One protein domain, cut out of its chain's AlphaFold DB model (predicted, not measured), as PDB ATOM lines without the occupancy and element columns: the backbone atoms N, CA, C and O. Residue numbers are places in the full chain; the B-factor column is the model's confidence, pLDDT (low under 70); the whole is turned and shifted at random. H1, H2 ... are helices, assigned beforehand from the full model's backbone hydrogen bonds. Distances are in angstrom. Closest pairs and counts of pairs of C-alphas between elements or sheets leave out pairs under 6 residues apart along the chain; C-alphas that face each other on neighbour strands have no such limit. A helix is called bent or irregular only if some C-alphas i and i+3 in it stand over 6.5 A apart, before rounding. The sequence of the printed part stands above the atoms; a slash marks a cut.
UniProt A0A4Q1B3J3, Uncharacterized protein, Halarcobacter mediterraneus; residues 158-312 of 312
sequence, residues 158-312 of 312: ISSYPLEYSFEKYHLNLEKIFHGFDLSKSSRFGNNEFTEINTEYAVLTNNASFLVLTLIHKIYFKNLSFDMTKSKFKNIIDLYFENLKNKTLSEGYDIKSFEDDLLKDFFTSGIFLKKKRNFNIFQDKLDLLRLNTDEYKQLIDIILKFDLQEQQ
ATOM      1  N   ILE A 158      -1.458 -37.600 -28.849       82.44
ATOM      2  CA  ILE A 158      -0.090 -38.032 -28.544       82.44
ATOM      3  C   ILE A 158      -0.007 -38.873 -27.263       82.44
ATOM      4  O   ILE A 158       1.074 -39.305 -26.885       82.44
ATOM      5  N   SER A 159      -1.135 -39.082 -26.571       75.50
ATOM      6  CA  SER A 159      -1.210 -39.899 -25.355       75.50
ATOM      7  C   SER A 159      -1.604 -41.353 -25.618       75.50
ATOM      8  O   SER A 159      -1.217 -42.235 -24.857       75.50
ATOM      9  N   SER A 160      -2.299 -41.618 -26.725       79.31
ATOM     10  CA  SER A 160      -2.678 -42.973 -27.141       79.31
ATOM     11  C   SER A 160      -1.524 -43.791 -27.745       79.31
ATOM     12  O   SER A 160      -1.660 -45.001 -27.916       79.31
ATOM     13  N   TYR A 161      -0.390 -43.160 -28.073       80.75
ATOM     14  CA  TYR A 161       0.732 -43.789 -28.777       80.75
ATOM     15  C   TYR A 161       2.086 -43.337 -28.212       80.75
ATOM     16  O   TYR A 161       2.167 -42.278 -27.593       80.75
ATOM     17  N   PRO A 162       3.177 -44.096 -28.441       88.12
ATOM     18  CA  PRO A 162       4.525 -43.637 -28.117       88.12
ATOM     19  C   PRO A 162       4.839 -42.295 -28.789       88.12
ATOM     20  O   PRO A 162       4.543 -42.111 -29.969       88.12
ATOM     21  N   LEU A 163       5.510 -41.390 -28.072       90.00
ATOM     22  CA  LEU A 163       5.818 -40.043 -28.568       90.00
ATOM     23  C   LEU A 163       6.589 -40.054 -29.905       90.00
ATOM     24  O   LEU A 163       6.308 -39.251 -30.789       90.00
ATOM     25  N   GLU A 164       7.487 -41.023 -30.102       91.31
ATOM     26  CA  GLU A 164       8.203 -41.219 -31.373       91.31
ATOM     27  C   GLU A 164       7.266 -41.541 -32.551       91.31
ATOM     28  O   GLU A 164       7.515 -41.102 -33.670       91.31
ATOM     29  N   TYR A 165       6.175 -42.274 -32.316       91.38
ATOM     30  CA  TYR A 165       5.160 -42.531 -33.343       91.38
ATOM     31  C   TYR A 165       4.364 -41.260 -33.659       91.38
ATOM     32  O   TYR A 165       4.072 -40.966 -34.819       91.38
ATOM     33  N   SER A 166       4.052 -40.458 -32.636       91.06
ATOM     34  CA  SER A 166       3.444 -39.144 -32.844       91.06
ATOM     35  C   SER A 166       4.343 -38.246 -33.696       91.06
ATOM     36  O   SER A 166       3.849 -37.617 -34.628       91.06
ATOM     37  N   PHE A 167       5.656 -38.234 -33.447       94.12
ATOM     38  CA  PHE A 167       6.608 -37.485 -34.270       94.12
ATOM     39  C   PHE A 167       6.592 -37.925 -35.734       94.12
ATOM     40  O   PHE A 167       6.539 -37.068 -36.610       94.12
ATOM     41  N   GLU A 168       6.547 -39.227 -36.024       93.50
ATOM     42  CA  GLU A 168       6.428 -39.713 -37.408       93.50
ATOM     43  C   GLU A 168       5.149 -39.241 -38.087       93.50
ATOM     44  O   GLU A 168       5.173 -38.852 -39.253       93.50
ATOM     45  N   LYS A 169       4.028 -39.239 -37.364       91.75
ATOM     46  CA  LYS A 169       2.749 -38.821 -37.937       91.75
ATOM     47  C   LYS A 169       2.723 -37.321 -38.244       91.75
ATOM     48  O   LYS A 169       2.262 -36.917 -39.311       91.75
ATOM     49  N   TYR A 170       3.274 -36.502 -37.349       94.62
ATOM     50  CA  TYR A 170       3.449 -35.068 -37.588       94.62
ATOM     51  C   TYR A 170       4.453 -34.786 -38.712       94.62
ATOM     52  O   TYR A 170       4.187 -33.927 -39.550       94.62
ATOM     53  N   HIS A 171       5.556 -35.536 -38.778       95.56
ATOM     54  CA  HIS A 171       6.520 -35.461 -39.876       95.56
ATOM     55  C   HIS A 171       5.859 -35.771 -41.221       95.56
ATOM     56  O   HIS A 171       5.949 -34.968 -42.141       95.56
ATOM     57  N   LEU A 172       5.110 -36.875 -41.314       94.75
ATOM     58  CA  LEU A 172       4.388 -37.259 -42.526       94.75
ATOM     59  C   LEU A 172       3.397 -36.175 -42.971       94.75
ATOM     60  O   LEU A 172       3.267 -35.888 -44.159       94.75
ATOM     61  N   ASN A 173       2.682 -35.558 -42.031       94.75
ATOM     62  CA  ASN A 173       1.773 -34.466 -42.362       94.75
ATOM     63  C   ASN A 173       2.516 -33.209 -42.820       94.75
ATOM     64  O   ASN A 173       2.043 -32.529 -43.729       94.75
ATOM     65  N   LEU A 174       3.691 -32.928 -42.259       96.44
ATOM     66  CA  LEU A 174       4.548 -31.841 -42.718       96.44
ATOM     67  C   LEU A 174       5.106 -32.113 -44.129       96.44
ATOM     68  O   LEU A 174       5.063 -31.223 -44.978       96.44
ATOM     69  N   GLU A 175       5.518 -33.348 -44.428       96.25
ATOM     70  CA  GLU A 175       5.904 -33.780 -45.780       96.25
ATOM     71  C   GLU A 175       4.756 -33.597 -46.773       96.25
ATOM     72  O   GLU A 175       4.954 -33.027 -47.845       96.25
ATOM     73  N   LYS A 176       3.533 -34.024 -46.416       95.12
ATOM     74  CA  LYS A 176       2.339 -33.806 -47.250       95.12
ATOM     75  C   LYS A 176       2.148 -32.320 -47.561       95.12
ATOM     76  O   LYS A 176       1.853 -31.985 -48.705       95.12
ATOM     77  N   ILE A 177       2.332 -31.436 -46.575       96.06
ATOM     78  CA  ILE A 177       2.211 -29.984 -46.760       96.06
ATOM     79  C   ILE A 177       3.240 -29.471 -47.779       96.06
ATOM     80  O   ILE A 177       2.856 -28.834 -48.760       96.06
ATOM     81  N   PHE A 178       4.527 -29.775 -47.600       96.81
ATOM     82  CA  PHE A 178       5.565 -29.294 -48.518       96.81
ATOM     83  C   PHE A 178       5.433 -29.900 -49.920       96.81
ATOM     84  O   PHE A 178       5.381 -29.165 -50.908       96.81
ATOM     85  N   HIS A 179       5.246 -31.218 -50.019       95.06
ATOM     86  CA  HIS A 179       5.024 -31.888 -51.301       95.06
ATOM     87  C   HIS A 179       3.768 -31.392 -52.020       95.06
ATOM     88  O   HIS A 179       3.758 -31.302 -53.248       95.06
ATOM     89  N   GLY A 180       2.706 -31.073 -51.276       94.94
ATOM     90  CA  GLY A 180       1.491 -30.493 -51.832       94.94
ATOM     91  C   GLY A 180       1.772 -29.171 -52.540       94.94
ATOM     92  O   GLY A 180       1.391 -28.991 -53.698       94.94
ATOM     93  N   PHE A 181       2.497 -28.272 -51.874       96.00
ATOM     94  CA  PHE A 181       2.871 -26.987 -52.456       96.00
ATOM     95  C   PHE A 181       3.796 -27.147 -53.666       96.00
ATOM     96  O   PHE A 181       3.564 -26.515 -54.697       96.00
ATOM     97  N   ASP A 182       4.797 -28.025 -53.585       94.94
ATOM     98  CA  ASP A 182       5.696 -28.297 -54.709       94.94
ATOM     99  C   ASP A 182       4.952 -28.849 -55.923       94.94
ATOM    100  O   ASP A 182       5.227 -28.439 -57.052       94.94
ATOM    101  N   LEU A 183       3.964 -29.720 -55.707       93.19
ATOM    102  CA  LEU A 183       3.123 -30.260 -56.770       93.19
ATOM    103  C   LEU A 183       2.271 -29.169 -57.440       93.19
ATOM    104  O   LEU A 183       2.143 -29.136 -58.671       93.19
ATOM    105  N   SER A 184       1.700 -28.254 -56.655       93.25
ATOM    106  CA  SER A 184       0.983 -27.084 -57.176       93.25
ATOM    107  C   SER A 184       1.920 -26.154 -57.945       93.25
ATOM    108  O   SER A 184       1.637 -25.779 -59.085       93.25
ATOM    109  N   LYS A 185       3.103 -25.865 -57.404       92.94
ATOM    110  CA  LYS A 185       4.117 -25.029 -58.052       92.94
ATOM    111  C   LYS A 185       4.620 -25.640 -59.363       92.94
ATOM    112  O   LYS A 185       4.652 -24.954 -60.386       92.94
ATOM    113  N   SER A 186       4.958 -26.930 -59.377       91.88
ATOM    114  CA  SER A 186       5.451 -27.635 -60.569       91.88
ATOM    115  C   SER A 186       4.389 -27.736 -61.666       91.88
ATOM    116  O   SER A 186       4.716 -27.769 -62.850       91.88
ATOM    117  N   SER A 187       3.109 -27.752 -61.284       90.44
ATOM    118  CA  SER A 187       1.967 -27.733 -62.203       90.44
ATOM    119  C   SER A 187       1.513 -26.323 -62.605       90.44
ATOM    120  O   SER A 187       0.461 -26.175 -63.232       90.44
ATOM    121  N   ARG A 188       2.303 -25.285 -62.278       88.69
ATOM    122  CA  ARG A 188       1.986 -23.865 -62.525       88.69
ATOM    123  C   ARG A 188       0.622 -23.471 -61.961       88.69
ATOM    124  O   ARG A 188      -0.149 -22.778 -62.622       88.69
ATOM    125  N   PHE A 189       0.300 -23.995 -60.783       88.81
ATOM    126  CA  PHE A 189      -0.976 -23.800 -60.106       88.81
ATOM    127  C   PHE A 189      -2.175 -24.121 -61.012       88.81
ATOM    128  O   PHE A 189      -3.112 -23.343 -61.168       88.81
ATOM    129  N   GLY A 190      -2.096 -25.254 -61.719       84.00
ATOM    130  CA  GLY A 190      -3.140 -25.694 -62.646       84.00
ATOM    131  C   GLY A 190      -3.225 -24.846 -63.917       84.00
ATOM    132  O   GLY A 190      -4.277 -24.800 -64.551       84.00
ATOM    133  N   ASN A 191      -2.123 -24.191 -64.297       82.25
ATOM    134  CA  ASN A 191      -2.049 -23.167 -65.342       82.25
ATOM    135  C   ASN A 191      -2.946 -21.944 -65.065       82.25
ATOM    136  O   ASN A 191      -3.481 -21.345 -65.996       82.25
ATOM    137  N   ASN A 192      -3.129 -21.581 -63.792       79.50
ATOM    138  CA  ASN A 192      -3.831 -20.360 -63.409       79.50
ATOM    139  C   ASN A 192      -2.840 -19.191 -63.286       79.50
ATOM    140  O   ASN A 192      -2.157 -19.045 -62.272       79.50
ATOM    141  N   GLU A 193      -2.797 -18.346 -64.318       71.56
ATOM    142  CA  GLU A 193      -1.897 -17.186 -64.425       71.56
ATOM    143  C   GLU A 193      -2.132 -16.117 -63.345       71.56
ATOM    144  O   GLU A 193      -1.236 -15.328 -63.058       71.56
ATOM    145  N   PHE A 194      -3.304 -16.114 -62.705       74.62
ATOM    146  CA  PHE A 194      -3.652 -15.167 -61.642       74.62
ATOM    147  C   PHE A 194      -3.248 -15.646 -60.243       74.62
ATOM    148  O   PHE A 194      -3.541 -14.976 -59.252       74.62
ATOM    149  N   THR A 195      -2.603 -16.811 -60.131       81.12
ATOM    150  CA  THR A 195      -2.179 -17.325 -58.826       81.12
ATOM    151  C   THR A 195      -1.024 -16.497 -58.279       81.12
ATOM    152  O   THR A 195       0.088 -16.512 -58.804       81.12
ATOM    153  N   GLU A 196      -1.271 -15.799 -57.174       86.56
ATOM    154  CA  GLU A 196      -0.227 -15.086 -56.449       86.56
ATOM    155  C   GLU A 196       0.623 -16.067 -55.632       86.56
ATOM    156  O   GLU A 196       0.262 -16.443 -54.516       86.56
ATOM    157  N   ILE A 197       1.787 -16.445 -56.167       89.31
ATOM    158  CA  ILE A 197       2.708 -17.414 -55.542       89.31
ATOM    159  C   ILE A 197       3.051 -17.034 -54.096       89.31
ATOM    160  O   ILE A 197       3.092 -17.899 -53.228       89.31
ATOM    161  N   ASN A 198       3.253 -15.744 -53.813       90.88
ATOM    162  CA  ASN A 198       3.564 -15.266 -52.460       90.88
ATOM    163  C   ASN A 198       2.411 -15.508 -51.478       90.88
ATOM    164  O   ASN A 198       2.642 -15.795 -50.306       90.88
ATOM    165  N   THR A 199       1.172 -15.408 -51.958       91.62
ATOM    166  CA  THR A 199      -0.022 -15.683 -51.159       91.62
ATOM    167  C   THR A 199      -0.133 -17.174 -50.864       91.62
ATOM    168  O   THR A 199      -0.348 -17.541 -49.713       91.62
ATOM    169  N   GLU A 200       0.130 -18.036 -51.845       93.19
ATOM    170  CA  GLU A 200       0.164 -19.488 -51.622       93.19
ATOM    171  C   GLU A 200       1.318 -19.917 -50.705       93.19
ATOM    172  O   GLU A 200       1.135 -20.755 -49.824       93.19
ATOM    173  N   TYR A 201       2.488 -19.287 -50.832       94.69
ATOM    174  CA  TYR A 201       3.622 -19.525 -49.937       94.69
ATOM    175  C   TYR A 201       3.325 -19.091 -48.494       94.69
ATOM    176  O   TYR A 201       3.738 -19.753 -47.540       94.69
ATOM    177  N   ALA A 202       2.569 -18.005 -48.307       94.12
ATOM    178  CA  ALA A 202       2.104 -17.604 -46.985       94.12
ATOM    179  C   ALA A 202       1.116 -18.625 -46.393       94.12
ATOM    180  O   ALA A 202       1.222 -18.934 -45.208       94.12
ATOM    181  N   VAL A 203       0.206 -19.202 -47.193       94.06
ATOM    182  CA  VAL A 203      -0.674 -20.295 -46.728       94.06
ATOM    183  C   VAL A 203       0.145 -21.518 -46.315       94.06
ATOM    184  O   VAL A 203      -0.061 -22.040 -45.219       94.06
ATOM    185  N   LEU A 204       1.105 -21.933 -47.151       96.12
ATOM    186  CA  LEU A 204       2.045 -23.013 -46.842       96.12
ATOM    187  C   LEU A 204       2.725 -22.780 -45.487       96.12
ATOM    188  O   LEU A 204       2.657 -23.627 -44.598       96.12
ATOM    189  N   THR A 205       3.349 -21.610 -45.333       95.94
ATOM    190  CA  THR A 205       4.118 -21.242 -44.139       95.94
ATOM    191  C   THR A 205       3.223 -21.245 -42.903       95.94
ATOM    192  O   THR A 205       3.586 -21.825 -41.881       95.94
ATOM    193  N   ASN A 206       2.022 -20.662 -42.998       95.69
ATOM    194  CA  ASN A 206       1.077 -20.612 -41.888       95.69
ATOM    195  C   ASN A 206       0.633 -22.014 -41.451       95.69
ATOM    196  O   ASN A 206       0.639 -22.323 -40.261       95.69
ATOM    197  N   ASN A 207       0.277 -22.873 -42.408       95.81
ATOM    198  CA  ASN A 207      -0.203 -24.224 -42.136       95.81
ATOM    199  C   ASN A 207       0.899 -25.131 -41.575       95.81
ATOM    200  O   ASN A 207       0.641 -25.852 -40.611       95.81
ATOM    201  N   ALA A 208       2.111 -25.064 -42.134       97.12
ATOM    202  CA  ALA A 208       3.273 -25.795 -41.635       97.12
ATOM    203  C   ALA A 208       3.631 -25.360 -40.206       97.12
ATOM    204  O   ALA A 208       3.739 -26.202 -39.316       97.12
ATOM    205  N   SER A 209       3.726 -24.044 -39.967       96.75
ATOM    206  CA  SER A 209       4.018 -23.492 -38.636       96.75
ATOM    207  C   SER A 209       2.969 -23.930 -37.619       96.75
ATOM    208  O   SER A 209       3.300 -24.404 -36.538       96.75
ATOM    209  N   PHE A 210       1.688 -23.821 -37.984       96.50
ATOM    210  CA  PHE A 210       0.575 -24.199 -37.121       96.50
ATOM    211  C   PHE A 210       0.601 -25.687 -36.753       96.50
ATOM    212  O   PHE A 210       0.442 -26.018 -35.580       96.50
ATOM    213  N   LEU A 211       0.841 -26.583 -37.719       96.31
ATOM    214  CA  LEU A 211       0.957 -28.021 -37.457       96.31
ATOM    215  C   LEU A 211       2.021 -28.294 -36.385       96.31
ATOM    216  O   LEU A 211       1.742 -28.974 -35.400       96.31
ATOM    217  N   VAL A 212       3.220 -27.730 -36.536       96.06
ATOM    218  CA  VAL A 212       4.322 -27.980 -35.595       96.06
ATOM    219  C   VAL A 212       4.078 -27.305 -34.239       96.06
ATOM    220  O   VAL A 212       4.320 -27.924 -33.204       96.06
ATOM    221  N   LEU A 213       3.510 -26.094 -34.214       96.12
ATOM    222  CA  LEU A 213       3.110 -25.425 -32.969       96.12
ATOM    223  C   LEU A 213       2.110 -26.265 -32.176       96.12
ATOM    224  O   LEU A 213       2.259 -26.403 -30.963       96.12
ATOM    225  N   THR A 214       1.120 -26.875 -32.841       94.62
ATOM    226  CA  THR A 214       0.180 -27.753 -32.132       94.62
ATOM    227  C   THR A 214       0.918 -28.900 -31.454       94.62
ATOM    228  O   THR A 214       0.690 -29.116 -30.271       94.62
ATOM    229  N   LEU A 215       1.860 -29.569 -32.129       94.44
ATOM    230  CA  LEU A 215       2.663 -30.634 -31.521       94.44
ATOM    231  C   LEU A 215       3.425 -30.152 -30.279       94.44
ATOM    232  O   LEU A 215       3.337 -30.794 -29.234       94.44
ATOM    233  N   ILE A 216       4.138 -29.026 -30.375       94.12
ATOM    234  CA  ILE A 216       4.925 -28.473 -29.259       94.12
ATOM    235  C   ILE A 216       4.031 -28.204 -28.044       94.12
ATOM    236  O   ILE A 216       4.328 -28.661 -26.939       94.12
ATOM    237  N   HIS A 217       2.887 -27.547 -28.241       93.38
ATOM    238  CA  HIS A 217       1.988 -27.245 -27.129       93.38
ATOM    239  C   HIS A 217       1.322 -28.492 -26.535       93.38
ATOM    240  O   HIS A 217       1.091 -28.523 -25.326       93.38
ATOM    241  N   LYS A 218       1.096 -29.555 -27.320       91.75
ATOM    242  CA  LYS A 218       0.669 -30.848 -26.761       91.75
ATOM    243  C   LYS A 218       1.718 -31.443 -25.830       91.75
ATOM    244  O   LYS A 218       1.379 -31.939 -24.756       91.75
ATOM    245  N   ILE A 219       2.989 -31.399 -26.230       91.50
ATOM    246  CA  ILE A 219       4.108 -31.895 -25.418       91.50
ATOM    247  C   ILE A 219       4.180 -31.109 -24.106       91.50
ATOM    248  O   ILE A 219       4.275 -31.728 -23.046       91.50
ATOM    249  N   TYR A 220       4.076 -29.775 -24.159       91.94
ATOM    250  CA  TYR A 220       4.055 -28.932 -22.960       91.94
ATOM    251  C   TYR A 220       2.878 -29.258 -22.044       91.94
ATOM    252  O   TYR A 220       3.077 -29.464 -20.848       91.94
ATOM    253  N   PHE A 221       1.666 -29.366 -22.595       89.69
ATOM    254  CA  PHE A 221       0.470 -29.700 -21.823       89.69
ATOM    255  C   PHE A 221       0.602 -31.050 -21.108       89.69
ATOM    256  O   PHE A 221       0.194 -31.196 -19.957       89.69
ATOM    257  N   LYS A 222       1.202 -32.041 -21.776       88.25
ATOM    258  CA  LYS A 222       1.434 -33.381 -21.222       88.25
ATOM    259  C   LYS A 222       2.719 -33.492 -20.395       88.25
ATOM    260  O   LYS A 222       2.965 -34.556 -19.831       88.25
ATOM    261  N   ASN A 223       3.516 -32.425 -20.307       88.62
ATOM    262  CA  ASN A 223       4.810 -32.387 -19.628       88.62
ATOM    263  C   ASN A 223       5.753 -33.533 -20.060       88.62
ATOM    264  O   ASN A 223       6.373 -34.200 -19.231       88.62
ATOM    265  N   LEU A 224       5.808 -33.805 -21.368       87.06
ATOM    266  CA  LEU A 224       6.622 -34.887 -21.928       87.06
ATOM    267  C   LEU A 224       8.059 -34.418 -22.170       87.06
ATOM    268  O   LEU A 224       8.291 -33.407 -22.830       87.06
ATOM    269  N   SER A 225       9.033 -35.185 -21.683       86.25
ATOM    270  CA  SER A 225      10.455 -34.938 -21.928       86.25
ATOM    271  C   SER A 225      10.968 -35.766 -23.104       86.25
ATOM    272  O   SER A 225      10.714 -36.970 -23.162       86.25
ATOM    273  N   PHE A 226      11.760 -35.158 -23.984       87.12
ATOM    274  CA  PHE A 226      12.447 -35.854 -25.070       87.12
ATOM    275  C   PHE A 226      13.755 -35.141 -25.435       87.12
ATOM    276  O   PHE A 226      13.924 -33.953 -25.161       87.12
ATOM    277  N   ASP A 227      14.684 -35.868 -26.058       83.75
ATOM    278  CA  ASP A 227      15.906 -35.288 -26.619       83.75
ATOM    279  C   ASP A 227      15.621 -34.815 -28.049       83.75
ATOM    280  O   ASP A 227      15.456 -35.620 -28.971       83.75
ATOM    281  N   MET A 228      15.560 -33.500 -28.239       81.75
ATOM    282  CA  MET A 228      15.289 -32.868 -29.530       81.75
ATOM    283  C   MET A 228      16.291 -33.272 -30.620       81.75
ATOM    284  O   MET A 228      15.931 -33.322 -31.790       81.75
ATOM    285  N   THR A 229      17.533 -33.592 -30.244       77.06
ATOM    286  CA  THR A 229      18.619 -33.892 -31.188       77.06
ATOM    287  C   THR A 229      18.682 -35.363 -31.598       77.06
ATOM    288  O   THR A 229      19.259 -35.682 -32.636       77.06
ATOM    289  N   LYS A 230      18.096 -36.264 -30.798       76.50
ATOM    290  CA  LYS A 230      18.146 -37.722 -31.025       76.50
ATOM    291  C   LYS A 230      16.799 -38.356 -31.345       76.50
ATOM    292  O   LYS A 230      16.768 -39.487 -31.823       76.50
ATOM    293  N   SER A 231      15.704 -37.665 -31.057       85.88
ATOM    294  CA  SER A 231      14.354 -38.136 -31.372       85.88
ATOM    295  C   SER A 231      13.994 -37.884 -32.833       85.88
ATOM    296  O   SER A 231      14.596 -37.044 -33.511       85.88
ATOM    297  N   LYS A 232      12.932 -38.542 -33.307       91.44
ATOM    298  CA  LYS A 232      12.348 -38.267 -34.631       91.44
ATOM    299  C   LYS A 232      11.794 -36.845 -34.761       91.44
ATOM    300  O   LYS A 232      11.510 -36.408 -35.872       91.44
ATOM    301  N   PHE A 233      11.699 -36.093 -33.661       92.56
ATOM    302  CA  PHE A 233      11.399 -34.664 -33.696       92.56
ATOM    303  C   PHE A 233      12.447 -33.879 -34.495       92.56
ATOM    304  O   PHE A 233      12.081 -32.940 -35.196       92.56
ATOM    305  N   LYS A 234      13.724 -34.294 -34.478       91.50
ATOM    306  CA  LYS A 234      14.776 -33.665 -35.293       91.50
ATOM    307  C   LYS A 234      14.410 -33.630 -36.777       91.50
ATOM    308  O   LYS A 234      14.598 -32.605 -37.416       91.50
ATOM    309  N   ASN A 235      13.808 -34.703 -37.293       93.31
ATOM    310  CA  ASN A 235      13.391 -34.775 -38.693       93.31
ATOM    311  C   ASN A 235      12.335 -33.710 -39.025       93.31
ATOM    312  O   ASN A 235      12.355 -33.144 -40.110       93.31
ATOM    313  N   ILE A 236      11.430 -33.398 -38.086       94.69
ATOM    314  CA  ILE A 236      10.429 -32.329 -38.257       94.69
ATOM    315  C   ILE A 236      11.127 -30.974 -38.382       94.69
ATOM    316  O   ILE A 236      10.770 -30.175 -39.247       94.69
ATOM    317  N   ILE A 237      12.119 -30.720 -37.525       92.88
ATOM    318  CA  ILE A 237      12.883 -29.472 -37.540       92.88
ATOM    319  C   ILE A 237      13.656 -29.344 -38.855       92.88
ATOM    320  O   ILE A 237      13.519 -28.335 -39.544       92.88
ATOM    321  N   ASP A 238      14.434 -30.370 -39.207       91.69
ATOM    322  CA  ASP A 238      15.254 -30.395 -40.420       91.69
ATOM    323  C   ASP A 238      14.375 -30.139 -41.653       91.69
ATOM    324  O   ASP A 238      14.618 -29.188 -42.395       91.69
ATOM    325  N   LEU A 239      13.272 -30.885 -41.792       94.00
ATOM    326  CA  LEU A 239      12.332 -30.728 -42.901       94.00
ATOM    327  C   LEU A 239      11.740 -29.312 -42.969       94.00
ATOM    328  O   LEU A 239      11.619 -28.739 -44.054       94.00
ATOM    329  N   TYR A 240      11.381 -28.724 -41.825       94.94
ATOM    330  CA  TYR A 240      10.842 -27.366 -41.763       94.94
ATOM    331  C   TYR A 240      11.861 -26.324 -42.247       94.94
ATOM    332  O   TYR A 240      11.543 -25.462 -43.075       94.94
ATOM    333  N   PHE A 241      13.099 -26.394 -41.750       91.38
ATOM    334  CA  PHE A 241      14.140 -25.425 -42.088       91.38
ATOM    335  C   PHE A 241      14.650 -25.564 -43.518       91.38
ATOM    336  O   PHE A 241      14.875 -24.537 -44.170       91.38
ATOM    337  N   GLU A 242      14.794 -26.794 -44.012       91.06
ATOM    338  CA  GLU A 242      15.177 -27.077 -45.395       91.06
ATOM    339  C   GLU A 242      14.190 -26.456 -46.386       91.06
ATOM    340  O   GLU A 242      14.613 -25.861 -47.373       91.06
ATOM    341  N   ASN A 243      12.885 -26.518 -46.100       90.88
ATOM    342  CA  ASN A 243      11.860 -26.062 -47.040       90.88
ATOM    343  C   ASN A 243      11.514 -24.567 -46.935       90.88
ATOM    344  O   ASN A 243      11.154 -23.964 -47.946       90.88
ATOM    345  N   LEU A 244      11.596 -23.948 -45.748       88.69
ATOM    346  CA  LEU A 244      11.131 -22.560 -45.553       88.69
ATOM    347  C   LEU A 244      12.239 -21.532 -45.328       88.69
ATOM    348  O   LEU A 244      12.046 -20.346 -45.612       88.69
ATOM    349  N   LYS A 245      13.381 -21.949 -44.782       76.62
ATOM    350  CA  LYS A 245      14.423 -21.020 -44.323       76.62
ATOM    351  C   LYS A 245      15.770 -21.234 -45.007       76.62
ATOM    352  O   LYS A 245      16.598 -20.331 -44.913       76.62
ATOM    353  N   ASN A 246      15.981 -22.353 -45.711       69.75
ATOM    354  CA  ASN A 246      17.273 -22.743 -46.292       69.75
ATOM    355  C   ASN A 246      18.421 -22.589 -45.273       69.75
ATOM    356  O   ASN A 246      19.472 -22.025 -45.580       69.75
ATOM    357  N   LYS A 247      18.188 -23.010 -44.024       66.75
ATOM    358  CA  LYS A 247      19.154 -22.906 -42.922       66.75
ATOM    359  C   LYS A 247      19.436 -24.279 -42.341       66.75
ATOM    360  O   LYS A 247      18.537 -25.100 -42.236       66.75
ATOM    361  N   THR A 248      20.669 -24.481 -41.899       61.28
ATOM    362  CA  THR A 248      21.029 -25.572 -40.996       61.28
ATOM    363  C   THR A 248      20.948 -25.082 -39.553       61.28
ATOM    364  O   THR A 248      21.264 -23.926 -39.259       61.28
ATOM    365  N   LEU A 249      20.482 -25.948 -38.653       66.81
ATOM    366  CA  LEU A 249      20.387 -25.649 -37.224       66.81
ATOM    367  C   LEU A 249      21.770 -25.334 -36.646       66.81
ATOM    368  O   LEU A 249      22.735 -26.058 -36.893       66.81
ATOM    369  N   SER A 250      21.860 -24.266 -35.856       64.69
ATOM    370  CA  SER A 250      23.052 -23.963 -35.063       64.69
ATOM    371  C   SER A 250      23.142 -24.877 -33.838       64.69
ATOM    372  O   SER A 250      22.122 -25.284 -33.280       64.69
ATOM    373  N   GLU A 251      24.358 -25.150 -33.362       61.06
ATOM    374  CA  GLU A 251      24.562 -25.826 -32.075       61.06
ATOM    375  C   GLU A 251      23.897 -25.032 -30.932       61.06
ATOM    376  O   GLU A 251      24.018 -23.809 -30.862       61.06
ATOM    377  N   GLY A 252      23.172 -25.725 -30.045       65.56
ATOM    378  CA  GLY A 252      22.463 -25.114 -28.908       65.56
ATOM    379  C   GLY A 252      21.034 -24.632 -29.192       65.56
ATOM    380  O   GLY A 252      20.428 -24.014 -28.322       65.56
ATOM    381  N   TYR A 253      20.487 -24.914 -30.377       78.81
ATOM    382  CA  TYR A 253      19.098 -24.605 -30.715       78.81
ATOM    383  C   TYR A 253      18.122 -25.490 -29.919       78.81
ATOM    384  O   TYR A 253      18.184 -26.717 -30.013       78.81
ATOM    385  N   ASP A 254      17.247 -24.876 -29.119       86.44
ATOM    386  CA  ASP A 254      16.302 -25.569 -28.238       86.44
ATOM    387  C   ASP A 254      14.844 -25.474 -28.727       86.44
ATOM    388  O   ASP A 254      14.514 -24.760 -29.677       86.44
ATOM    389  N   ILE A 255      13.943 -26.215 -28.068       89.44
ATOM    390  CA  ILE A 255      12.513 -26.252 -28.422       89.44
ATOM    391  C   ILE A 255      11.842 -24.888 -28.351       89.44
ATOM    392  O   ILE A 255      10.978 -24.594 -29.171       89.44
ATOM    393  N   LYS A 256      12.291 -24.037 -27.431       90.44
ATOM    394  CA  LYS A 256      11.754 -22.694 -27.266       90.44
ATOM    395  C   LYS A 256      12.185 -21.771 -28.403       90.44
ATOM    396  O   LYS A 256      11.354 -21.065 -28.959       90.44
ATOM    397  N   SER A 257      13.455 -21.826 -28.802       90.81
ATOM    398  CA  SER A 257      13.956 -21.096 -29.970       90.81
ATOM    399  C   SER A 257      13.215 -21.521 -31.239       90.81
ATOM    400  O   SER A 257      12.870 -20.677 -32.065       90.81
ATOM    401  N   PHE A 258      12.909 -22.819 -31.361       92.31
ATOM    402  CA  PHE A 258      12.097 -23.337 -32.461       92.31
ATOM    403  C   PHE A 258      10.661 -22.825 -32.440       92.31
ATOM    404  O   PHE A 258      10.153 -22.373 -33.464       92.31
ATOM    405  N   GLU A 259      10.018 -22.855 -31.277       94.94
ATOM    406  CA  GLU A 259       8.681 -22.304 -31.068       94.94
ATOM    407  C   GLU A 259       8.616 -20.817 -31.442       94.94
ATOM    408  O   GLU A 259       7.713 -20.419 -32.175       94.94
ATOM    409  N   ASP A 260       9.595 -20.010 -31.027       93.44
ATOM    410  CA  ASP A 260       9.664 -18.582 -31.359       93.44
ATOM    411  C   ASP A 260       9.771 -18.353 -32.879       93.44
ATOM    412  O   ASP A 260       9.095 -17.486 -33.447       93.44
ATOM    413  N   ASP A 261      10.586 -19.161 -33.561       93.06
ATOM    414  CA  ASP A 261      10.730 -19.135 -35.017       93.06
ATOM    415  C   ASP A 261       9.426 -19.515 -35.738       93.06
ATOM    416  O   ASP A 261       9.065 -18.876 -36.732       93.06
ATOM    417  N   LEU A 262       8.709 -20.524 -35.233       95.62
ATOM    418  CA  LEU A 262       7.416 -20.968 -35.757       95.62
ATOM    419  C   LEU A 262       6.316 -19.932 -35.513       95.62
ATOM    420  O   LEU A 262       5.526 -19.654 -36.413       95.62
ATOM    421  N   LEU A 263       6.261 -19.328 -34.322       95.94
ATOM    422  CA  LEU A 263       5.310 -18.263 -33.997       95.94
ATOM    423  C   LEU A 263       5.524 -17.058 -34.912       95.94
ATOM    424  O   LEU A 263       4.562 -16.515 -35.459       95.94
ATOM    425  N   LYS A 264       6.780 -16.667 -35.144       94.56
ATOM    426  CA  LYS A 264       7.112 -15.586 -36.074       94.56
ATOM    427  C   LYS A 264       6.616 -15.880 -37.487       94.56
ATOM    428  O   LYS A 264       5.990 -15.010 -38.100       94.56
ATOM    429  N   ASP A 265       6.880 -17.077 -38.001       95.25
ATOM    430  CA  ASP A 265       6.452 -17.488 -39.338       95.25
ATOM    431  C   ASP A 265       4.917 -17.559 -39.430       95.25
ATOM    432  O   ASP A 265       4.320 -17.022 -40.371       95.25
ATOM    433  N   PHE A 266       4.262 -18.124 -38.412       96.19
ATOM    434  CA  PHE A 266       2.809 -18.201 -38.278       96.19
ATOM    435  C   PHE A 266       2.149 -16.816 -38.312       96.19
ATOM    436  O   PHE A 266       1.231 -16.579 -39.101       96.19
ATOM    437  N   PHE A 267       2.631 -15.874 -37.501       94.75
ATOM    438  CA  PHE A 267       2.047 -14.539 -37.420       94.75
ATOM    439  C   PHE A 267       2.344 -13.689 -38.653       94.75
ATOM    440  O   PHE A 267       1.433 -13.062 -39.197       94.75
ATOM    441  N   THR A 268       3.584 -13.708 -39.149       93.56
ATOM    442  CA  THR A 268       3.973 -12.919 -40.329       93.56
ATOM    443  C   THR A 268       3.177 -13.352 -41.562       93.56
ATOM    444  O   THR A 268       2.642 -12.511 -42.290       93.56
ATOM    445  N   SER A 269       3.037 -14.666 -41.771       94.06
ATOM    446  CA  SER A 269       2.215 -15.213 -42.855       94.06
ATOM    447  C   SER A 269       0.729 -14.897 -42.668       94.06
ATOM    448  O   SER A 269       0.064 -14.491 -43.620       94.06
ATOM    449  N   GLY A 270       0.206 -14.997 -41.443       92.06
ATOM    450  CA  GLY A 270      -1.193 -14.689 -41.153       92.06
ATOM    451  C   GLY A 270      -1.556 -13.218 -41.384       92.06
ATOM    452  O   GLY A 270      -2.575 -12.934 -42.016       92.06
ATOM    453  N   ILE A 271      -0.695 -12.278 -40.978       91.25
ATOM    454  CA  ILE A 271      -0.866 -10.840 -41.258       91.25
ATOM    455  C   ILE A 271      -0.880 -10.582 -42.764       91.25
ATOM    456  O   ILE A 271      -1.734  -9.843 -43.265       91.25
ATOM    457  N   PHE A 272       0.060 -11.187 -43.492       91.69
ATOM    458  CA  PHE A 272       0.128 -11.055 -44.943       91.69
ATOM    459  C   PHE A 272      -1.182 -11.513 -45.605       91.69
ATOM    460  O   PHE A 272      -1.756 -10.786 -46.420       91.69
ATOM    461  N   LEU A 273      -1.706 -12.673 -45.198       90.56
ATOM    462  CA  LEU A 273      -2.955 -13.234 -45.717       90.56
ATOM    463  C   LEU A 273      -4.183 -12.385 -45.365       90.56
ATOM    464  O   LEU A 273      -5.023 -12.146 -46.239       90.56
ATOM    465  N   LYS A 274      -4.264 -11.872 -44.130       87.00
ATOM    466  CA  LYS A 274      -5.339 -10.970 -43.681       87.00
ATOM    467  C   LYS A 274      -5.394  -9.716 -44.557       87.00
ATOM    468  O   LYS A 274      -6.465  -9.355 -45.039       87.00
ATOM    469  N   LYS A 275      -4.236  -9.110 -44.850       86.38
ATOM    470  CA  LYS A 275      -4.117  -7.916 -45.710       86.38
ATOM    471  C   LYS A 275      -4.468  -8.190 -47.175       86.38
ATOM    472  O   LYS A 275      -5.025  -7.317 -47.833       86.38
ATOM    473  N   LYS A 276      -4.129  -9.372 -47.700       83.06
ATOM    474  CA  LYS A 276      -4.266  -9.692 -49.132       83.06
ATOM    475  C   LYS A 276      -5.606 -10.298 -49.529       83.06
ATOM    476  O   LYS A 276      -6.153  -9.911 -50.555       83.06
ATOM    477  N   ARG A 277      -6.133 -11.246 -48.751       69.94
ATOM    478  CA  ARG A 277      -7.354 -12.002 -49.094       69.94
ATOM    479  C   ARG A 277      -8.557 -11.675 -48.207       69.94
ATOM    480  O   ARG A 277      -9.603 -12.293 -48.375       69.94
ATOM    481  N   ASN A 278      -8.421 -10.740 -47.258       62.66
ATOM    482  CA  ASN A 278      -9.418 -10.490 -46.205       62.66
ATOM    483  C   ASN A 278      -9.846 -11.795 -45.492       62.66
ATOM    484  O   ASN A 278     -10.995 -11.971 -45.083       62.66
ATOM    485  N   PHE A 279      -8.910 -12.747 -45.417       68.38
ATOM    486  CA  PHE A 279      -9.119 -14.079 -44.875       68.38
ATOM    487  C   PHE A 279      -8.672 -14.061 -43.417       68.38
ATOM    488  O   PHE A 279      -7.501 -13.799 -43.131       68.38
ATOM    489  N   ASN A 280      -9.593 -14.300 -42.483       73.88
ATOM    490  CA  ASN A 280      -9.255 -14.332 -41.064       73.88
ATOM    491  C   ASN A 280      -8.713 -15.714 -40.683       73.88
ATOM    492  O   ASN A 280      -9.368 -16.489 -39.988       73.88
ATOM    493  N   ILE A 281      -7.502 -16.012 -41.164       83.50
ATOM    494  CA  ILE A 281      -6.849 -17.298 -40.912       83.50
ATOM    495  C   ILE A 281      -6.655 -17.541 -39.414       83.50
ATOM    496  O   ILE A 281      -6.820 -18.666 -38.961       83.50
ATOM    497  N   PHE A 282      -6.386 -16.493 -38.626       86.25
ATOM    498  CA  PHE A 282      -6.246 -16.611 -37.175       86.25
ATOM    499  C   PHE A 282      -7.536 -17.095 -36.519       86.25
ATOM    500  O   PHE A 282      -7.476 -17.995 -35.688       86.25
ATOM    501  N   GLN A 283      -8.695 -16.569 -36.927       85.62
ATOM    502  CA  GLN A 283      -9.975 -17.051 -36.414       85.62
ATOM    503  C   GLN A 283     -10.218 -18.514 -36.788       85.62
ATOM    504  O   GLN A 283     -10.614 -19.289 -35.924       85.62
ATOM    505  N   ASP A 284      -9.917 -18.916 -38.024       84.94
ATOM    506  CA  ASP A 284     -10.053 -20.320 -38.424       84.94
ATOM    507  C   ASP A 284      -9.133 -21.234 -37.593       84.94
ATOM    508  O   ASP A 284      -9.559 -22.294 -37.137       84.94
ATOM    509  N   LYS A 285      -7.892 -20.813 -37.304       90.19
ATOM    510  CA  LYS A 285      -6.991 -21.559 -36.409       90.19
ATOM    511  C   LYS A 285      -7.482 -21.586 -34.963       90.19
ATOM    512  O   LYS A 285      -7.389 -22.623 -34.313       90.19
ATOM    513  N   LEU A 286      -8.025 -20.485 -34.452       89.25
ATOM    514  CA  LEU A 286      -8.617 -20.439 -33.115       89.25
ATOM    515  C   LEU A 286      -9.817 -21.381 -33.008       89.25
ATOM    516  O   LEU A 286      -9.916 -22.117 -32.027       89.25
ATOM    517  N   ASP A 287     -10.689 -21.405 -34.018       86.62
ATOM    518  CA  ASP A 287     -11.805 -22.352 -34.103       86.62
ATOM    519  C   ASP A 287     -11.280 -23.799 -34.061       86.62
ATOM    520  O   ASP A 287     -11.818 -24.631 -33.329       86.62
ATOM    521  N   LEU A 288     -10.178 -24.089 -34.770       85.81
ATOM    522  CA  LEU A 288      -9.547 -25.412 -34.755       85.81
ATOM    523  C   LEU A 288      -9.045 -25.821 -33.364       85.81
ATOM    524  O   LEU A 288      -9.281 -26.964 -32.957       85.81
ATOM    525  N   LEU A 289      -8.344 -24.917 -32.669       87.94
ATOM    526  CA  LEU A 289      -7.752 -25.166 -31.349       87.94
ATOM    527  C   LEU A 289      -8.818 -25.289 -30.256       87.94
ATOM    528  O   LEU A 289      -8.698 -26.143 -29.379       87.94
ATOM    529  N   ARG A 290      -9.889 -24.488 -30.323       86.50
ATOM    530  CA  ARG A 290     -10.990 -24.491 -29.341       86.50
ATOM    531  C   ARG A 290     -11.729 -25.824 -29.258       86.50
ATOM    532  O   ARG A 290     -12.291 -26.134 -28.210       86.50
ATOM    533  N   LEU A 291     -11.671 -26.656 -30.300       80.75
ATOM    534  CA  LEU A 291     -12.214 -28.015 -30.217       80.75
ATOM    535  C   LEU A 291     -11.494 -28.886 -29.170       80.75
ATOM    536  O   LEU A 291     -12.077 -29.853 -28.701       80.75
ATOM    537  N   ASN A 292     -10.264 -28.534 -28.780       80.69
ATOM    538  CA  ASN A 292      -9.487 -29.204 -27.731       80.69
ATOM    539  C   ASN A 292      -8.890 -28.153 -26.777       80.69
ATOM    540  O   ASN A 292      -7.676 -28.070 -26.597       80.69
ATOM    541  N   THR A 293      -9.757 -27.297 -26.219       75.69
ATOM    542  CA  THR A 293      -9.356 -26.054 -25.531       75.69
ATOM    543  C   THR A 293      -8.311 -26.273 -24.433       75.69
ATOM    544  O   THR A 293      -7.356 -25.503 -24.363       75.69
ATOM    545  N   ASP A 294      -8.446 -27.314 -23.609       80.06
ATOM    546  CA  ASP A 294      -7.517 -27.550 -22.494       80.06
ATOM    547  C   ASP A 294      -6.093 -27.850 -22.975       80.06
ATOM    548  O   ASP A 294      -5.129 -27.318 -22.428       80.06
ATOM    549  N   GLU A 295      -5.963 -28.641 -24.044       84.69
ATOM    550  CA  GLU A 295      -4.675 -29.060 -24.610       84.69
ATOM    551  C   GLU A 295      -3.914 -27.888 -25.251       84.69
ATOM    552  O   GLU A 295      -2.687 -27.866 -25.256       84.69
ATOM    553  N   TYR A 296      -4.639 -26.887 -25.758       89.56
ATOM    554  CA  TYR A 296      -4.065 -25.781 -26.529       89.56
ATOM    555  C   TYR A 296      -4.243 -24.406 -25.893       89.56
ATOM    556  O   TYR A 296      -3.993 -23.398 -26.554       89.56
ATOM    557  N   LYS A 297      -4.657 -24.332 -24.625       89.00
ATOM    558  CA  LYS A 297      -4.972 -23.066 -23.950       89.00
ATOM    559  C   LYS A 297      -3.856 -22.028 -24.084       89.00
ATOM    560  O   LYS A 297      -4.121 -20.891 -24.453       89.00
ATOM    561  N   GLN A 298      -2.606 -22.440 -23.871       90.31
ATOM    562  CA  GLN A 298      -1.445 -21.558 -24.002       90.31
ATOM    563  C   GLN A 298      -1.310 -20.979 -25.421       90.31
ATOM    564  O   GLN A 298      -1.118 -19.776 -25.573       90.31
ATOM    565  N   LEU A 299      -1.446 -21.814 -26.457       92.06
ATOM    566  CA  LEU A 299      -1.371 -21.372 -27.851       92.06
ATOM    567  C   LEU A 299      -2.546 -20.454 -28.215       92.06
ATOM    568  O   LEU A 299      -2.355 -19.447 -28.891       92.06
ATOM    569  N   ILE A 300      -3.752 -20.766 -27.727       92.44
ATOM    570  CA  ILE A 300      -4.940 -19.918 -27.888       92.44
ATOM    571  C   ILE A 300      -4.679 -18.528 -27.294       92.44
ATOM    572  O   ILE A 300      -4.911 -17.528 -27.972       92.44
ATOM    573  N   ASP A 301      -4.156 -18.460 -26.069       91.25
ATOM    574  CA  ASP A 301      -3.862 -17.199 -25.384       91.25
ATOM    575  C   ASP A 301      -2.789 -16.383 -26.128       91.25
ATOM    576  O   ASP A 301      -2.932 -15.167 -26.281       91.25
ATOM    577  N   ILE A 302      -1.744 -17.043 -26.648       91.75
ATOM    578  CA  ILE A 302      -0.698 -16.410 -27.470       91.75
ATOM    579  C   ILE A 302      -1.301 -15.786 -28.737       91.75
ATOM    580  O   ILE A 302      -1.040 -14.617 -29.030       91.75
ATOM    581  N   ILE A 303      -2.145 -16.528 -29.464       90.75
ATOM    582  CA  ILE A 303      -2.777 -16.050 -30.702       90.75
ATOM    583  C   ILE A 303      -3.745 -14.894 -30.419       90.75
ATOM    584  O   ILE A 303      -3.717 -13.890 -31.130       90.75
ATOM    585  N   LEU A 304      -4.573 -15.000 -29.375       89.50
ATOM    586  CA  LEU A 304      -5.518 -13.944 -28.993       89.50
ATOM    587  C   LEU A 304      -4.799 -12.654 -28.591       89.50
ATOM    588  O   LEU A 304      -5.200 -11.569 -29.008       89.50
ATOM    589  N   LYS A 305      -3.722 -12.763 -27.806       89.56
ATOM    590  CA  LYS A 305      -2.920 -11.603 -27.405       89.56
ATOM    591  C   LYS A 305      -2.314 -10.898 -28.618       89.56
ATOM    592  O   LYS A 305      -2.309  -9.672 -28.655       89.56
ATOM    593  N   PHE A 306      -1.828 -11.661 -29.594       86.94
ATOM    594  CA  PHE A 306      -1.257 -11.109 -30.817       86.94
ATOM    595  C   PHE A 306      -2.307 -10.410 -31.693       86.94
ATOM    596  O   PHE A 306      -2.098  -9.269 -32.100       86.94
ATOM    597  N   ASP A 307      -3.461 -11.040 -31.950       78.31
ATOM    598  CA  ASP A 307      -4.499 -10.432 -32.804       78.31
ATOM    599  C   ASP A 307      -5.106  -9.167 -32.166       78.31
ATOM    600  O   ASP A 307      -5.466  -8.242 -32.888       78.31
ATOM    601  N   LEU A 308      -5.143  -9.068 -30.830       76.56
ATOM    602  CA  LEU A 308      -5.512  -7.832 -30.125       76.56
ATOM    603  C   LEU A 308      -4.494  -6.700 -30.324       76.56
ATOM    604  O   LEU A 308      -4.894  -5.542 -30.412       76.56
ATOM    605  N   GLN A 309      -3.197  -7.014 -30.388       78.25
ATOM    606  CA  GLN A 309      -2.139  -6.021 -30.606       78.25
ATOM    607  C   GLN A 309      -2.139  -5.481 -32.040       78.25
ATOM    608  O   GLN A 309      -1.890  -4.299 -32.233       78.25
ATOM    609  N   GLU A 310      -2.467  -6.308 -33.035       71.75
ATOM    610  CA  GLU A 310      -2.582  -5.883 -34.442       71.75
ATOM    611  C   GLU A 310      -3.859  -5.073 -34.745       71.75
ATOM    612  O   GLU A 310      -3.976  -4.484 -35.820       71.75
ATOM    613  N   GLN A 311      -4.852  -5.079 -33.848       59.75
ATOM    614  CA  GLN A 311      -6.088  -4.297 -33.993       59.75
ATOM    615  C   GLN A 311      -5.986  -2.871 -33.416       59.75
ATOM    616  O   GLN A 311      -6.920  -2.090 -33.612       59.75
ATOM    617  N   GLN A 312      -4.899  -2.544 -32.708       49.56
ATOM    618  CA  GLN A 312      -4.632  -1.228 -32.101       49.56
ATOM    619  C   GLN A 312      -3.739  -0.364 -32.991       49.56
ATOM    620  O   GLN A 312      -3.986   0.863 -33.029       49.56
TER     621      GLN A 312
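AT A GLANCE: This is residues 158 to 312 of the 312 residues of an uncharacterized protein of Halarcobacter mediterraneus (UniProt A0A4Q1B3J3). A long helix, H3, runs through the middle of the domain, with H1 and H4 packed nearly in line with it on one side and H5 crossing it on the other. Beyond H5, the hairpin of H6 and H7 covers more of that second side, while short H2 sits at the far end, where the chain turns from H1 back into H3. The printed part has 155 residues, with seven named helices, H1 to H7 in order, and no named strand; the class is all helix. It is compact, with a radius of gyration of the C-alphas of 16.1 A and spans of 47 by 37 by 31 A.

HOW THE PARTS SIT: H1, residues 163 to 186, touches H3, residues 197 to 222, with residues 170 to 181 alone; the closest C-alphas, of Leu 174 and Ala 208, are 6.3 A apart, at a shallow tilt of 4 degrees, opposite ways. H2, residues 188 to 191, is close to H1 but not clearly touching, with C-alphas 184 and 190 7.0 A apart. H4, residues 233 to 244, touches H1 at His 171 and Ile 236, their closest C-alphas, 5.3 A apart, at a shallow tilt of 16 degrees, the same way. H3 and H4, a helical hairpin, only just touch, with 3 pairs of C-alphas within 8 A, the closest being Thr 205 and Leu 244 at 7.3 A. H1, H3 and H4 form an up and down bundle, each running against the one before it. H3 is the hub, touching four helices. H5, residues 255 to 277, touches it at a steep tilt of 39 degrees, opposite ways, with the closest C-alphas, of Asn 206 and Phe 266, 4.7 A apart. H6, residues 281 to 290, touches H5 at Gly 270 and Ile 281, their closest C-alphas, 6.2 A apart. H7, residues 293 to 310, forms a helical hairpin with H6; their closest C-alphas, of Leu 289 and Tyr 296, are 6.1 A apart. H7 also touches H3, with the C-alphas of Phe 221 and Glu 295 closest at 5.9 A. H1 and H5 are apart. Every O i to N i+4 pair is within hydrogen-bond range in H1, H3, H4, H5 and H6, and 12 of 14 are in H7; H2 is too short for such a pair.

IN THESE COORDINATES: H1 begins at C-alpha 163, (5.818, -40.043, -28.568), and is 34.3 A long. H2 measures 5.0 A, H3 37.9 A, H4 16.9 A, H5 32.0 A and H6 14.2 A. H7 measures 23.1 A and ends at C-alpha 310, (-2.582, -5.883, -34.442); it is irregular, with C-alphas 295 and 298 8.2 A apart, and has a kink of 43 degrees near residue 300.

THE WHOLE: The two C-alphas farthest apart, of Glu 193 and Asn 223, are 47.8 A apart. The printed part has no cut, and no link is long. Mean pLDDT of the printed part is 87.5; residues 246 to 252, 277 to 279 and 311 to 312 are under 70.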